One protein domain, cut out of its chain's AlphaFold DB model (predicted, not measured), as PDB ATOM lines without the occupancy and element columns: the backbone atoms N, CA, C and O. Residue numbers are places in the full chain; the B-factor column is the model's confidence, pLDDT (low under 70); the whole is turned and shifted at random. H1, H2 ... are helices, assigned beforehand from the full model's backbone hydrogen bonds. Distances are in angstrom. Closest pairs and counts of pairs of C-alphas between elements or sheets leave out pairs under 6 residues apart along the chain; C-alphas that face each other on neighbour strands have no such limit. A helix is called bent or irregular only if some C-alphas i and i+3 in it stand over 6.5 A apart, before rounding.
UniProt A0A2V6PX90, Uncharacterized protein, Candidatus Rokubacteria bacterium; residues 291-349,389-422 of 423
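Overview. This is residues 291 to 349 and 389 to 422 of the 423 residues of an uncharacterized protein of Candidatus Rokubacteria bacterium (UniProt A0A2V6PX90). Two long helices, H4 and H5, come near each other at their first residues and open into a wide V, and three shorter helices join them: H1 packs on H5, H3 sits by the corner of the V, and H2 lies in the opening without reaching either long helix. Most of H4 is a free arm, for residues 332 to 349 stick out, and residues 416 to 422 stick out at the other end, of which 416 to 420 belong to H5. The printed part has 93 residues with five named helices, in the order H1, H2, H3, H4, H5, and no named strand; its class is all helix. It is loose, with a radius of gyration of the C-alphas of 17.7 A, and the C-alphas span 66 by 28 by 19 A, a length that the two free stretches help to make.

Arrangement. Begin at Ser 291, the first residue of H1, residues 291 to 299, and take with it H5, residues 389 to 420. The two helices touch, with 36 pairs of C-alphas within 8 A, and the closest C-alphas are those of Ser 291 and Ala 408, 3.9 A apart. They run opposite ways at a tilt of 36 degrees, only just steep. Go on to H2, residues 306 to 314; it is apart from H1, but only just, with the closest C-alphas 8.5 A apart, and it is apart from H5 as well. H2 and H3, residues 317 to 320, touch only at the corner by their link, and only just, with 3 pairs of C-alphas within 8 A; the closest are those of Glu 312 and Val 318, 5.8 A apart. H3 and H5 only just touch, also with 3 pairs, and H5 does so with residues 392 to 395 alone; look at the C-alphas of Gln 319 and Ala 395, the closest, 6.3 A apart. Next comes H4, residues 325 to 349, which is close to H5 but not clearly touching, the closest C-alphas being those of Glu 327 and Leu 391 at 7.0 A. Their lines stand at a steep tilt of 67 degrees, only just short of about perpendicular, and they run opposite ways. H4 is apart from H1 and H2. In the backbone of H1, H2 and H4 every O i to N i+4 pair is within hydrogen-bond range; in H5 it is 24 of 28, and H3 is too short for such a pair.

Along the chain. Find C-alpha 291 at (4.185, 53.318, -22.098); from there H1 runs 12.1 A to C-alpha 299. H2 is 12.5 A from C-alpha 306 to C-alpha 314, and H3 is 4.8 A from C-alpha 317 to C-alpha 320. Look for C-alpha 325 at (34.478, 57.122, -26.771), where H4 begins and runs 35.9 A to C-alpha 349. H5, the longest helix, runs 42.6 A from C-alpha 389 to C-alpha 420 at (-10.584, 57.426, -29.581). It has a kink of 48 degrees near residue 398, and it is neither bent nor irregular, but only just: C-alphas 402 and 405 are 6.4 A apart.

Size, cuts and confidence. The two C-alphas farthest apart are those of Thr 348 and Arg 422, at 66.4 A. Without the stretches that stand free, the body has 68 residues and spans 41 by 20 by 18 A. Residues 350 to 388 are not printed; the link from H4 to H5 is across this cut, and C-alphas 349 and 389 are 26.1 A apart. Of the links that are printed whole, H2 to H3 and H3 to H4 are tight and H1 to H2 is short. The mean pLDDT of the printed part is 91.1, and the model's confidence is under 70 at residues 421 to 422.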
ATOM      1  N   SER A 291       4.212  52.007 -22.748       93.50
ATOM      2  CA  SER A 291       4.185  53.318 -22.098       93.50
ATOM      3  C   SER A 291       4.767  53.267 -20.684       93.50
ATOM      4  O   SER A 291       5.559  54.134 -20.320       93.50
ATOM      5  N   LEU A 292       4.387  52.260 -19.894       93.94
ATOM      6  CA  LEU A 292       4.868  52.067 -18.526       93.94
ATOM      7  C   LEU A 292       6.352  51.697 -18.490       93.94
ATOM      8  O   LEU A 292       7.078  52.232 -17.661       93.94
ATOM      9  N   MET A 293       6.820  50.837 -19.399       93.56
ATOM     10  CA  MET A 293       8.238  50.479 -19.522       93.56
ATOM     11  C   MET A 293       9.092  51.707 -19.854       93.56
ATOM     12  O   MET A 293      10.138  51.916 -19.238       93.56
ATOM     13  N   GLY A 294       8.625  52.545 -20.785       93.00
ATOM     14  CA  GLY A 294       9.274  53.811 -21.114       93.00
ATOM     15  C   GLY A 294       9.286  54.783 -19.936       93.00
ATOM     16  O   GLY A 294      10.331  55.346 -19.610       93.00
ATOM     17  N   LEU A 295       8.149  54.933 -19.250       95.00
ATOM     18  CA  LEU A 295       8.016  55.819 -18.092       95.00
ATOM     19  C   LEU A 295       8.892  55.364 -16.917       95.00
ATOM     20  O   LEU A 295       9.534  56.194 -16.280       95.00
ATOM     21  N   ALA A 296       8.961  54.057 -16.657       94.44
ATOM     22  CA  ALA A 296       9.814  53.483 -15.623       94.44
ATOM     23  C   ALA A 296      11.293  53.785 -15.895       94.44
ATOM     24  O   ALA A 296      11.999  54.220 -14.989       94.44
ATOM     25  N   LEU A 297      11.751  53.620 -17.141       95.25
ATOM     26  CA  LEU A 297      13.116  53.982 -17.531       95.25
ATOM     27  C   LEU A 297      13.358  55.495 -17.436       95.25
ATOM     28  O   LEU A 297      14.429  55.911 -17.003       95.25
ATOM     29  N   ALA A 298      12.371  56.313 -17.812       94.19
ATOM     30  CA  ALA A 298      12.457  57.771 -17.761       94.19
ATOM     31  C   ALA A 298      12.582  58.308 -16.323       94.19
ATOM     32  O   ALA A 298      13.443  59.147 -16.054       94.19
ATOM     33  N   LEU A 299      11.735  57.822 -15.409       95.06
ATOM     34  CA  LEU A 299      11.675  58.276 -14.015       95.06
ATOM     35  C   LEU A 299      12.753  57.633 -13.138       95.06
ATOM     36  O   LEU A 299      13.313  58.293 -12.265       95.06
ATOM     37  N   PHE A 300      13.058  56.358 -13.377       94.94
ATOM     38  CA  PHE A 300      13.926  55.558 -12.521       94.94
ATOM     39  C   PHE A 300      14.994  54.816 -13.344       94.94
ATOM     40  O   PHE A 300      15.009  53.581 -13.402       94.94
ATOM     41  N   PRO A 301      15.930  55.541 -13.987       92.62
ATOM     42  CA  PRO A 301      16.943  54.935 -14.853       92.62
ATOM     43  C   PRO A 301      17.888  53.978 -14.112       92.62
ATOM     44  O   PRO A 301      18.417  53.056 -14.725       92.62
ATOM     45  N   ALA A 302      18.072  54.169 -12.803       87.31
ATOM     46  CA  ALA A 302      18.936  53.338 -11.968       87.31
ATOM     47  C   ALA A 302      18.322  51.980 -11.571       87.31
ATOM     48  O   ALA A 302      19.038  51.138 -11.036       87.31
ATOM     49  N   LEU A 303      17.017  51.760 -11.798       88.69
ATOM     50  CA  LEU A 303      16.393  50.457 -11.551       88.69
ATOM     51  C   LEU A 303      16.886  49.407 -12.555       88.69
ATOM     52  O   LEU A 303      17.265  49.727 -13.682       88.69
ATOM     53  N   ASP A 304      16.824  48.135 -12.166       86.56
ATOM     54  CA  ASP A 304      17.049  47.031 -13.095       86.56
ATOM     55  C   ASP A 304      15.848  46.886 -14.043       86.56
ATOM     56  O   ASP A 304      14.742  46.508 -13.650       86.56
ATOM     57  N   HIS A 305      16.070  47.197 -15.320       91.75
ATOM     58  CA  HIS A 305      15.053  47.085 -16.366       91.75
ATOM     59  C   HIS A 305      15.259  45.786 -17.140       91.75
ATOM     60  O   HIS A 305      15.957  45.771 -18.151       91.75
ATOM     61  N   LEU A 306      14.599  44.711 -16.698       88.06
ATOM     62  CA  LEU A 306      14.726  43.351 -17.251       88.06
ATOM     63  C   LEU A 306      14.697  43.283 -18.787       88.06
ATOM     64  O   LEU A 306      15.462  42.533 -19.389       88.06
ATOM     65  N   TRP A 307      13.821  44.064 -19.421       91.62
ATOM     66  CA  TRP A 307      13.667  44.096 -20.877       91.62
ATOM     67  C   TRP A 307      14.872  44.725 -21.585       91.62
ATOM     68  O   TRP A 307      15.343  44.192 -22.587       91.62
ATOM     69  N   LEU A 308      15.393  45.830 -21.049       92.38
ATOM     70  CA  LEU A 308      16.533  46.540 -21.618       92.38
ATOM     71  C   LEU A 308      17.827  45.781 -21.312       92.38
ATOM     72  O   LEU A 308      18.711  45.716 -22.151       92.38
ATOM     73  N   ASP A 309      17.898  45.104 -20.165       90.88
ATOM     74  CA  ASP A 309      19.010  44.218 -19.805       90.88
ATOM     75  C   ASP A 309      19.047  42.956 -20.672       90.88
ATOM     76  O   ASP A 309      20.114  42.451 -21.016       90.88
ATOM     77  N   ALA A 310      17.884  42.400 -21.022       89.19
ATOM     78  CA  ALA A 310      17.798  41.319 -21.997       89.19
ATOM     79  C   ALA A 310      18.238  41.800 -23.388       89.19
ATOM     80  O   ALA A 310      19.027  41.116 -24.038       89.19
ATOM     81  N   LEU A 311      17.795  42.989 -23.807       90.62
ATOM     82  CA  LEU A 311      18.173  43.577 -25.089       90.62
ATOM     83  C   LEU A 311      19.679  43.858 -25.172       90.62
ATOM     84  O   LEU A 311      20.311  43.443 -26.134       90.62
ATOM     85  N   GLU A 312      20.274  44.487 -24.159       91.19
ATOM     86  CA  GLU A 312      21.709  44.803 -24.116       91.19
ATOM     87  C   GLU A 312      22.598  43.554 -24.014       91.19
ATOM     88  O   GLU A 312      23.748  43.588 -24.446       91.19
ATOM     89  N   ARG A 313      22.084  42.435 -23.482       87.81
ATOM     90  CA  ARG A 313      22.794  41.144 -23.510       87.81
ATOM     91  C   ARG A 313      22.880  40.550 -24.914       87.81
ATOM     92  O   ARG A 313      23.881  39.919 -25.231       87.81
ATOM     93  N   VAL A 314      21.840  40.728 -25.728       90.19
ATOM     94  CA  VAL A 314      21.797  40.231 -27.115       90.19
ATOM     95  C   VAL A 314      22.478  41.209 -28.073       90.19
ATOM     96  O   VAL A 314      23.174  40.789 -28.990       90.19
ATOM     97  N   ALA A 315      22.308  42.510 -27.840       91.44
ATOM     98  CA  ALA A 315      22.852  43.596 -28.643       91.44
ATOM     99  C   ALA A 315      23.600  44.602 -27.743       91.44
ATOM    100  O   ALA A 315      23.041  45.640 -27.368       91.44
ATOM    101  N   PRO A 316      24.877  44.336 -27.405       89.69
ATOM    102  CA  PRO A 316      25.689  45.213 -26.551       89.69
ATOM    103  C   PRO A 316      25.841  46.638 -27.100       89.69
ATOM    104  O   PRO A 316      26.037  47.585 -26.335       89.69
ATOM    105  N   GLU A 317      25.704  46.792 -28.418       91.62
ATOM    106  CA  GLU A 317      25.729  48.061 -29.150       91.62
ATOM    107  C   GLU A 317      24.670  49.055 -28.653       91.62
ATOM    108  O   GLU A 317      24.915  50.260 -28.637       91.62
ATOM    109  N   VAL A 318      23.524  48.556 -28.166       90.56
ATOM    110  CA  VAL A 318      22.444  49.381 -27.601       90.56
ATOM    111  C   VAL A 318      22.921  50.161 -26.381       90.56
ATOM    112  O   VAL A 318      22.498  51.294 -26.176       90.56
ATOM    113  N   GLN A 319      23.811  49.583 -25.575       91.88
ATOM    114  CA  GLN A 319      24.423  50.277 -24.445       91.88
ATOM    115  C   GLN A 319      25.571  51.180 -24.918       91.88
ATOM    116  O   GLN A 319      25.689  52.323 -24.476       91.88
ATOM    117  N   GLU A 320      26.419  50.678 -25.822       91.62
ATOM    118  CA  GLU A 320      27.604  51.394 -26.311       91.62
ATOM    119  C   GLU A 320      27.269  52.696 -27.032       91.62
ATOM    120  O   GLU A 320      28.008  53.668 -26.885       91.62
ATOM    121  N   ALA A 321      26.144  52.749 -27.747       93.56
ATOM    122  CA  ALA A 321      25.665  53.956 -28.416       93.56
ATOM    123  C   ALA A 321      25.469  55.140 -27.451       93.56
ATOM    124  O   ALA A 321      25.562  56.295 -27.861       93.56
ATOM    125  N   PHE A 322      25.238  54.864 -26.163       94.75
ATOM    126  CA  PHE A 322      25.051  55.875 -25.124       94.75
ATOM    127  C   PHE A 322      26.297  56.104 -24.269       94.75
ATOM    128  O   PHE A 322      26.237  56.888 -23.325       94.75
ATOM    129  N   LEU A 323      27.430  55.470 -24.579       95.06
ATOM    130  CA  LEU A 323      28.710  55.682 -23.903       95.06
ATOM    131  C   LEU A 323      29.622  56.599 -24.732       95.06
ATOM    132  O   LEU A 323      29.682  56.514 -25.963       95.06
ATOM    133  N   THR A 324      30.386  57.463 -24.062       95.88
ATOM    134  CA  THR A 324      31.401  58.283 -24.742       95.88
ATOM    135  C   THR A 324      32.519  57.397 -25.313       95.88
ATOM    136  O   THR A 324      32.675  56.248 -24.894       95.88
ATOM    137  N   PRO A 325      33.341  57.891 -26.260       95.25
ATOM    138  CA  PRO A 325      34.478  57.122 -26.771       95.25
ATOM    139  C   PRO A 325      35.425  56.615 -25.669       95.25
ATOM    140  O   PRO A 325      35.858  55.467 -25.726       95.25
ATOM    141  N   SER A 326      35.683  57.427 -24.636       94.88
ATOM    142  CA  SER A 326      36.509  57.033 -23.488       94.88
ATOM    143  C   SER A 326      35.832  55.974 -22.613       94.88
ATOM    144  O   SER A 326      36.461  54.986 -22.254       94.88
ATOM    145  N   GLU A 327      34.537  56.118 -22.323       95.44
ATOM    146  CA  GLU A 327      33.764  55.124 -21.563       95.44
ATOM    147  C   GLU A 327      33.674  53.778 -22.298       95.44
ATOM    148  O   GLU A 327      33.743  52.721 -21.668       95.44
ATOM    149  N   ARG A 328      33.558  53.800 -23.633       94.81
ATOM    150  CA  ARG A 328      33.593  52.590 -24.467       94.81
ATOM    151  C   ARG A 328      34.950  51.898 -24.407       94.81
ATOM    152  O   ARG A 328      34.976  50.674 -24.306       94.81
ATOM    153  N   ALA A 329      36.046  52.656 -24.446       95.06
ATOM    154  CA  ALA A 329      37.390  52.100 -24.300       95.06
ATOM    155  C   ALA A 329      37.560  51.412 -22.936       95.06
ATOM    156  O   ALA A 329      37.906  50.234 -22.904       95.06
ATOM    157  N   VAL A 330      37.183  52.091 -21.842       95.19
ATOM    158  CA  VAL A 330      37.211  51.513 -20.484       95.19
ATOM    159  C   VAL A 330      36.364  50.245 -20.415       95.19
ATOM    160  O   VAL A 330      36.828  49.226 -19.923       95.19
ATOM    161  N   ARG A 331      35.138  50.254 -20.960       94.25
ATOM    162  CA  ARG A 331      34.271  49.064 -20.971       94.25
ATOM    163  C   ARG A 331      34.926  47.877 -21.673       94.25
ATOM    164  O   ARG A 331      34.853  46.771 -21.146       94.25
ATOM    165  N   ARG A 332      35.523  48.085 -22.853       94.06
ATOM    166  CA  ARG A 332      36.202  47.012 -23.600       94.06
ATOM    167  C   ARG A 332      37.382  46.465 -22.815       94.06
ATOM    168  O   ARG A 332      37.455  45.259 -22.620       94.06
ATOM    169  N   GLU A 333      38.224  47.345 -22.283       94.94
ATOM    170  CA  GLU A 333      39.371  46.956 -21.461       94.94
ATOM    171  C   GLU A 333      38.940  46.166 -20.214       94.94
ATOM    172  O   GLU A 333      39.507  45.115 -19.917       94.94
ATOM    173  N   THR A 334      37.885  46.605 -19.518       94.44
ATOM    174  CA  THR A 334      37.332  45.889 -18.358       94.44
ATOM    175  C   THR A 334      36.755  44.524 -18.748       94.44
ATOM    176  O   THR A 334      36.970  43.542 -18.041       94.44
ATOM    177  N   LEU A 335      36.046  44.419 -19.877       92.56
ATOM    178  CA  LEU A 335      35.526  43.137 -20.370       92.56
ATOM    179  C   LEU A 335      36.658  42.170 -20.750       92.56
ATOM    180  O   LEU A 335      36.592  40.988 -20.417       92.56
ATOM    181  N   GLU A 336      37.719  42.665 -21.384       93.19
ATOM    182  CA  GLU A 336      38.916  41.884 -21.705       93.19
ATOM    183  C   GLU A 336      39.703  41.475 -20.445       93.19
ATOM    184  O   GLU A 336      40.220  40.356 -20.371       93.19
ATOM    185  N   SER A 337      39.788  42.348 -19.433       91.62
ATOM    186  CA  SER A 337      40.347  42.029 -18.107       91.62
ATOM    187  C   SER A 337      39.582  40.882 -17.443       91.62
ATOM    188  O   SER A 337      40.193  39.906 -16.991       91.62
ATOM    189  N   LEU A 338      38.248  40.955 -17.452       90.94
ATOM    190  CA  LEU A 338      37.371  39.927 -16.895       90.94
ATOM    191  C   LEU A 338      37.502  38.598 -17.638       90.94
ATOM    192  O   LEU A 338      37.666  37.568 -16.993       90.94
ATOM    193  N   ALA A 339      37.494  38.608 -18.974       89.94
ATOM    194  CA  ALA A 339      37.634  37.390 -19.774       89.94
ATOM    195  C   ALA A 339      38.971  36.676 -19.500       89.94
ATOM    196  O   ALA A 339      38.997  35.463 -19.272       89.94
ATOM    197  N   ARG A 340      40.078  37.432 -19.438       88.19
ATOM    198  CA  ARG A 340      41.397  36.901 -19.050       88.19
ATOM    199  C   ARG A 340      41.396  36.369 -17.617       88.19
ATOM    200  O   ARG A 340      41.943  35.303 -17.348       88.19
ATOM    201  N   GLY A 341      40.756  37.088 -16.695       86.25
ATOM    202  CA  GLY A 341      40.629  36.682 -15.297       86.25
ATOM    203  C   GLY A 341      39.820  35.412 -15.086       86.25
ATOM    204  O   GLY A 341      40.235  34.561 -14.302       86.25
ATOM    205  N   GLU A 342      38.709  35.248 -15.797       85.56
ATOM    206  CA  GLU A 342      37.890  34.039 -15.726       85.56
ATOM    207  C   GLU A 342      38.631  32.813 -16.259       85.56
ATOM    208  O   GLU A 342      38.553  31.752 -15.639       85.56
ATOM    209  N   ALA A 343      39.383  32.949 -17.357       85.12
ATOM    210  CA  ALA A 343      40.211  31.864 -17.881       85.12
ATOM    211  C   ALA A 343      41.251  31.402 -16.843       85.12
ATOM    212  O   ALA A 343      41.332  30.212 -16.532       85.12
ATOM    213  N   GLN A 344      41.959  32.350 -16.222       84.25
ATOM    214  CA  GLN A 344      42.964  32.064 -15.196       84.25
ATOM    215  C   GLN A 344      42.351  31.476 -13.912       84.25
ATOM    216  O   GLN A 344      42.919  30.572 -13.298       84.25
ATOM    217  N   LEU A 345      41.164  31.944 -13.505       85.38
ATOM    218  CA  LEU A 345      40.428  31.386 -12.365       85.38
ATOM    219  C   LEU A 345      39.973  29.949 -12.618       85.38
ATOM    220  O   LEU A 345      40.032  29.138 -11.696       85.38
ATOM    221  N   ARG A 346      39.519  29.623 -13.835       84.38
ATOM    222  CA  ARG A 346      39.136  28.248 -14.197       84.38
ATOM    223  C   ARG A 346      40.325  27.301 -14.077       84.38
ATOM    224  O   ARG A 346      40.187  26.255 -13.453       84.38
ATOM    225  N   GLU A 347      41.483  27.701 -14.593       85.56
ATOM    226  CA  GLU A 347      42.720  26.919 -14.492       85.56
ATOM    227  C   GLU A 347      43.160  26.735 -13.029       85.56
ATOM    228  O   GLU A 347      43.415  25.619 -12.576       85.56
ATOM    229  N   THR A 348      43.154  27.820 -12.249       84.69
ATOM    230  CA  THR A 348      43.564  27.800 -10.835       84.69
ATOM    231  C   THR A 348      42.609  26.970  -9.966       84.69
ATOM    232  O   THR A 348      43.049  26.255  -9.066       84.69
ATOM    233  N   ARG A 349      41.295  27.022 -10.232       83.50
ATOM    234  CA  ARG A 349      40.298  26.197  -9.527       83.50
ATOM    235  C   ARG A 349      40.417  24.723  -9.880       83.50
ATOM    236  O   ARG A 349      40.294  23.907  -8.976       83.50
ATOM    237  N   ARG A 389      29.043  48.282 -13.756       92.31
ATOM    238  CA  ARG A 389      27.783  48.804 -13.194       92.31
ATOM    239  C   ARG A 389      27.720  50.325 -13.270       92.31
ATOM    240  O   ARG A 389      26.678  50.858 -13.644       92.31
ATOM    241  N   THR A 390      28.815  51.021 -12.975       93.94
ATOM    242  CA  THR A 390      28.878  52.483 -13.074       93.94
ATOM    243  C   THR A 390      28.701  52.951 -14.517       93.94
ATOM    244  O   THR A 390      27.923  53.868 -14.772       93.94
ATOM    245  N   LEU A 391      29.352  52.293 -15.482       94.12
ATOM    246  CA  LEU A 391      29.170  52.589 -16.907       94.12
ATOM    247  C   LEU A 391      27.735  52.299 -17.371       94.12
ATOM    248  O   LEU A 391      27.156  53.097 -18.106       94.12
ATOM    249  N   ARG A 392      27.126  51.200 -16.906       92.88
ATOM    250  CA  ARG A 392      25.708  50.899 -17.157       92.88
ATOM    251  C   ARG A 392      24.795  51.982 -16.589       92.88
ATOM    252  O   ARG A 392      23.933  52.454 -17.317       92.88
ATOM    253  N   SER A 393      25.019  52.435 -15.357       93.12
ATOM    254  CA  SER A 393      24.242  53.522 -14.748       93.12
ATOM    255  C   SER A 393      24.306  54.811 -15.580       93.12
ATOM    256  O   SER A 393      23.273  55.370 -15.946       93.12
ATOM    257  N   LYS A 394      25.511  55.219 -16.006       94.25
ATOM    258  CA  LYS A 394      25.700  56.387 -16.886       94.25
ATOM    259  C   LYS A 394      24.989  56.241 -18.234       94.25
ATOM    260  O   LYS A 394      24.374  57.193 -18.713       94.25
ATOM    261  N   ALA A 395      25.060  55.059 -18.851       94.19
ATOM    262  CA  ALA A 395      24.329  54.781 -20.085       94.19
ATOM    263  C   ALA A 395      22.814  54.909 -19.863       94.19
ATOM    264  O   ALA A 395      22.136  55.560 -20.657       94.19
ATOM    265  N   ARG A 396      22.292  54.381 -18.749       94.25
ATOM    266  CA  ARG A 396      20.864  54.435 -18.404       94.25
ATOM    267  C   ARG A 396      20.356  55.853 -18.181       94.25
ATOM    268  O   ARG A 396      19.272  56.185 -18.656       94.25
ATOM    269  N   GLU A 397      21.147  56.715 -17.543       94.94
ATOM    270  CA  GLU A 397      20.807  58.137 -17.401       94.94
ATOM    271  C   GLU A 397      20.616  58.837 -18.749       94.94
ATOM    272  O   GLU A 397      19.746  59.696 -18.880       94.94
ATOM    273  N   ARG A 398      21.386  58.451 -19.772       95.31
ATOM    274  CA  ARG A 398      21.249  58.992 -21.132       95.31
ATOM    275  C   ARG A 398      20.095  58.320 -21.884       95.31
ATOM    276  O   ARG A 398      19.279  59.011 -22.496       95.31
ATOM    277  N   GLN A 399      19.966  56.996 -21.785       95.12
ATOM    278  CA  GLN A 399      18.885  56.210 -22.396       95.12
ATOM    279  C   GLN A 399      17.496  56.636 -21.904       95.12
ATOM    280  O   GLN A 399      16.527  56.526 -22.654       95.12
ATOM    281  N   ARG A 400      17.364  57.181 -20.687       95.19
ATOM    282  CA  ARG A 400      16.080  57.680 -20.164       95.19
ATOM    283  C   ARG A 400      15.419  58.710 -21.084       95.19
ATOM    284  O   ARG A 400      14.205  58.684 -21.256       95.19
ATOM    285  N   TYR A 401      16.215  59.579 -21.708       94.75
ATOM    286  CA  TYR A 401      15.713  60.651 -22.569       94.75
ATOM    287  C   TYR A 401      15.475  60.203 -24.007       94.75
ATOM    288  O   TYR A 401      14.534  60.665 -24.639       94.75
ATOM    289  N   TRP A 402      16.316  59.307 -24.517       93.94
ATOM    290  CA  TRP A 402      16.301  58.903 -25.927       93.94
ATOM    291  C   TRP A 402      15.525  57.615 -26.193       93.94
ATOM    292  O   TRP A 402      15.062  57.392 -27.305       93.94
ATOM    293  N   ILE A 403      15.369  56.771 -25.175       93.50
ATOM    294  CA  ILE A 403      14.592  55.533 -25.233       93.50
ATOM    295  C   ILE A 403      13.373  55.674 -24.326       93.50
ATOM    296  O   ILE A 403      12.251  55.538 -24.799       93.50
ATOM    297  N   GLY A 404      13.572  56.004 -23.045       92.75
ATOM    298  CA  GLY A 404      12.498  56.032 -22.042       92.75
ATOM    299  C   GLY A 404      11.347  56.973 -22.405       92.75
ATOM    300  O   GLY A 404      10.213  56.525 -22.572       92.75
ATOM    301  N   VAL A 405      11.635  58.268 -22.579       94.50
ATOM    302  CA  VAL A 405      10.618  59.285 -22.906       94.50
ATOM    303  C   VAL A 405       9.914  59.000 -24.246       94.50
ATOM    304  O   VAL A 405       8.682  58.970 -24.252       94.50
ATOM    305  N   PRO A 406      10.614  58.724 -25.367       95.81
ATOM    306  CA  PRO A 406       9.952  58.390 -26.628       95.81
ATOM    307  C   PRO A 406       9.089  57.133 -26.539       95.81
ATOM    308  O   PRO A 406       7.976  57.127 -27.057       95.81
ATOM    309  N   LEU A 407       9.557  56.094 -25.843       94.19
ATOM    310  CA  LEU A 407       8.802  54.856 -25.646       94.19
ATOM    311  C   LEU A 407       7.537  55.101 -24.808       94.19
ATOM    312  O   LEU A 407       6.466  54.592 -25.142       94.19
ATOM    313  N   ALA A 408       7.640  55.946 -23.776       94.75
ATOM    314  CA  ALA A 408       6.505  56.367 -22.959       94.75
ATOM    315  C   ALA A 408       5.450  57.099 -23.802       94.75
ATOM    316  O   ALA A 408       4.270  56.747 -23.776       94.75
ATOM    317  N   LEU A 409       5.882  58.084 -24.595       95.12
ATOM    318  CA  LEU A 409       5.002  58.878 -25.453       95.12
ATOM    319  C   LEU A 409       4.377  58.044 -26.577       95.12
ATOM    320  O   LEU A 409       3.184  58.181 -26.841       95.12
ATOM    321  N   ALA A 410       5.147  57.157 -27.210       93.44
ATOM    322  CA  ALA A 410       4.656  56.269 -28.260       93.44
ATOM    323  C   ALA A 410       3.592  55.299 -27.726       93.44
ATOM    324  O   ALA A 410       2.538  55.136 -28.345       93.44
ATOM    325  N   GLY A 411       3.827  54.702 -26.552       92.12
ATOM    326  CA  GLY A 411       2.856  53.835 -25.888       92.12
ATOM    327  C   GLY A 411       1.569  54.577 -25.513       92.12
ATOM    328  O   GLY A 411       0.472  54.141 -25.867       92.12
ATOM    329  N   ALA A 412       1.686  55.744 -24.871       91.88
ATOM    330  CA  ALA A 412       0.536  56.569 -24.497       91.88
ATOM    331  C   ALA A 412      -0.254  57.055 -25.727       91.88
ATOM    332  O   ALA A 412      -1.482  56.958 -25.762       91.88
ATOM    333  N   GLY A 413       0.444  57.524 -26.764       91.50
ATOM    334  CA  GLY A 413      -0.151  57.952 -28.028       91.50
ATOM    335  C   GLY A 413      -0.888  56.813 -28.734       91.50
ATOM    336  O   GLY A 413      -2.039  56.984 -29.138       91.50
ATOM    337  N   GLY A 414      -0.277  55.628 -28.811       89.81
ATOM    338  CA  GLY A 414      -0.907  54.428 -29.363       89.81
ATOM    339  C   GLY A 414      -2.182  54.040 -28.611       89.81
ATOM    340  O   GLY A 414      -3.225  53.818 -29.231       89.81
ATOM    341  N   ALA A 415      -2.139  54.044 -27.276       89.31
ATOM    342  CA  ALA A 415      -3.306  53.769 -26.442       89.31
ATOM    343  C   ALA A 415      -4.429  54.804 -26.652       89.31
ATOM    344  O   ALA A 415      -5.593  54.426 -26.789       89.31
ATOM    345  N   LEU A 416      -4.093  56.096 -26.747       89.62
ATOM    346  CA  LEU A 416      -5.052  57.178 -27.000       89.62
ATOM    347  C   LEU A 416      -5.708  57.073 -28.383       89.62
ATOM    348  O   LEU A 416      -6.923  57.243 -28.499       89.62
ATOM    349  N   VAL A 417      -4.934  56.766 -29.428       89.81
ATOM    350  CA  VAL A 417      -5.460  56.563 -30.789       89.81
ATOM    351  C   VAL A 417      -6.434  55.385 -30.818       89.81
ATOM    352  O   VAL A 417      -7.519  55.489 -31.395       89.81
ATOM    353  N   LEU A 418      -6.084  54.282 -30.154       87.69
ATOM    354  CA  LEU A 418      -6.942  53.102 -30.054       87.69
ATOM    355  C   LEU A 418      -8.210  53.372 -29.226       87.69
ATOM    356  O   LEU A 418      -9.283  52.889 -29.592       87.69
ATOM    357  N   ALA A 419      -8.118  54.187 -28.169       84.44
ATOM    358  CA  ALA A 419      -9.251  54.570 -27.325       84.44
ATOM    359  C   ALA A 419     -10.232  55.529 -28.022       84.44
ATOM    360  O   ALA A 419     -11.440  55.438 -27.802       84.44
ATOM    361  N   ARG A 420      -9.743  56.444 -28.872       83.38
ATOM    362  CA  ARG A 420     -10.584  57.426 -29.581       83.38
ATOM    363  C   ARG A 420     -11.448  56.808 -30.681       83.38
ATOM    364  O   ARG A 420     -12.562  57.272 -30.875       83.38
ATOM    365  N   ARG A 421     -11.010  55.717 -31.323       68.31
ATOM    366  CA  ARG A 421     -11.781  54.964 -32.347       68.31
ATOM    367  C   ARG A 421     -12.981  54.165 -31.792       68.31
ATOM    368  O   ARG A 421     -13.451  53.226 -32.439       68.31
ATOM    369  N   ARG A 422     -13.388  54.455 -30.552       58.66
ATOM    370  CA  ARG A 422     -14.507  53.842 -29.817       58.66
ATOM    371  C   ARG A 422     -15.797  54.674 -29.922       58.66
ATOM    372  O   ARG A 422     -16.849  54.170 -29.546       58.66
TER     373      ARG A 422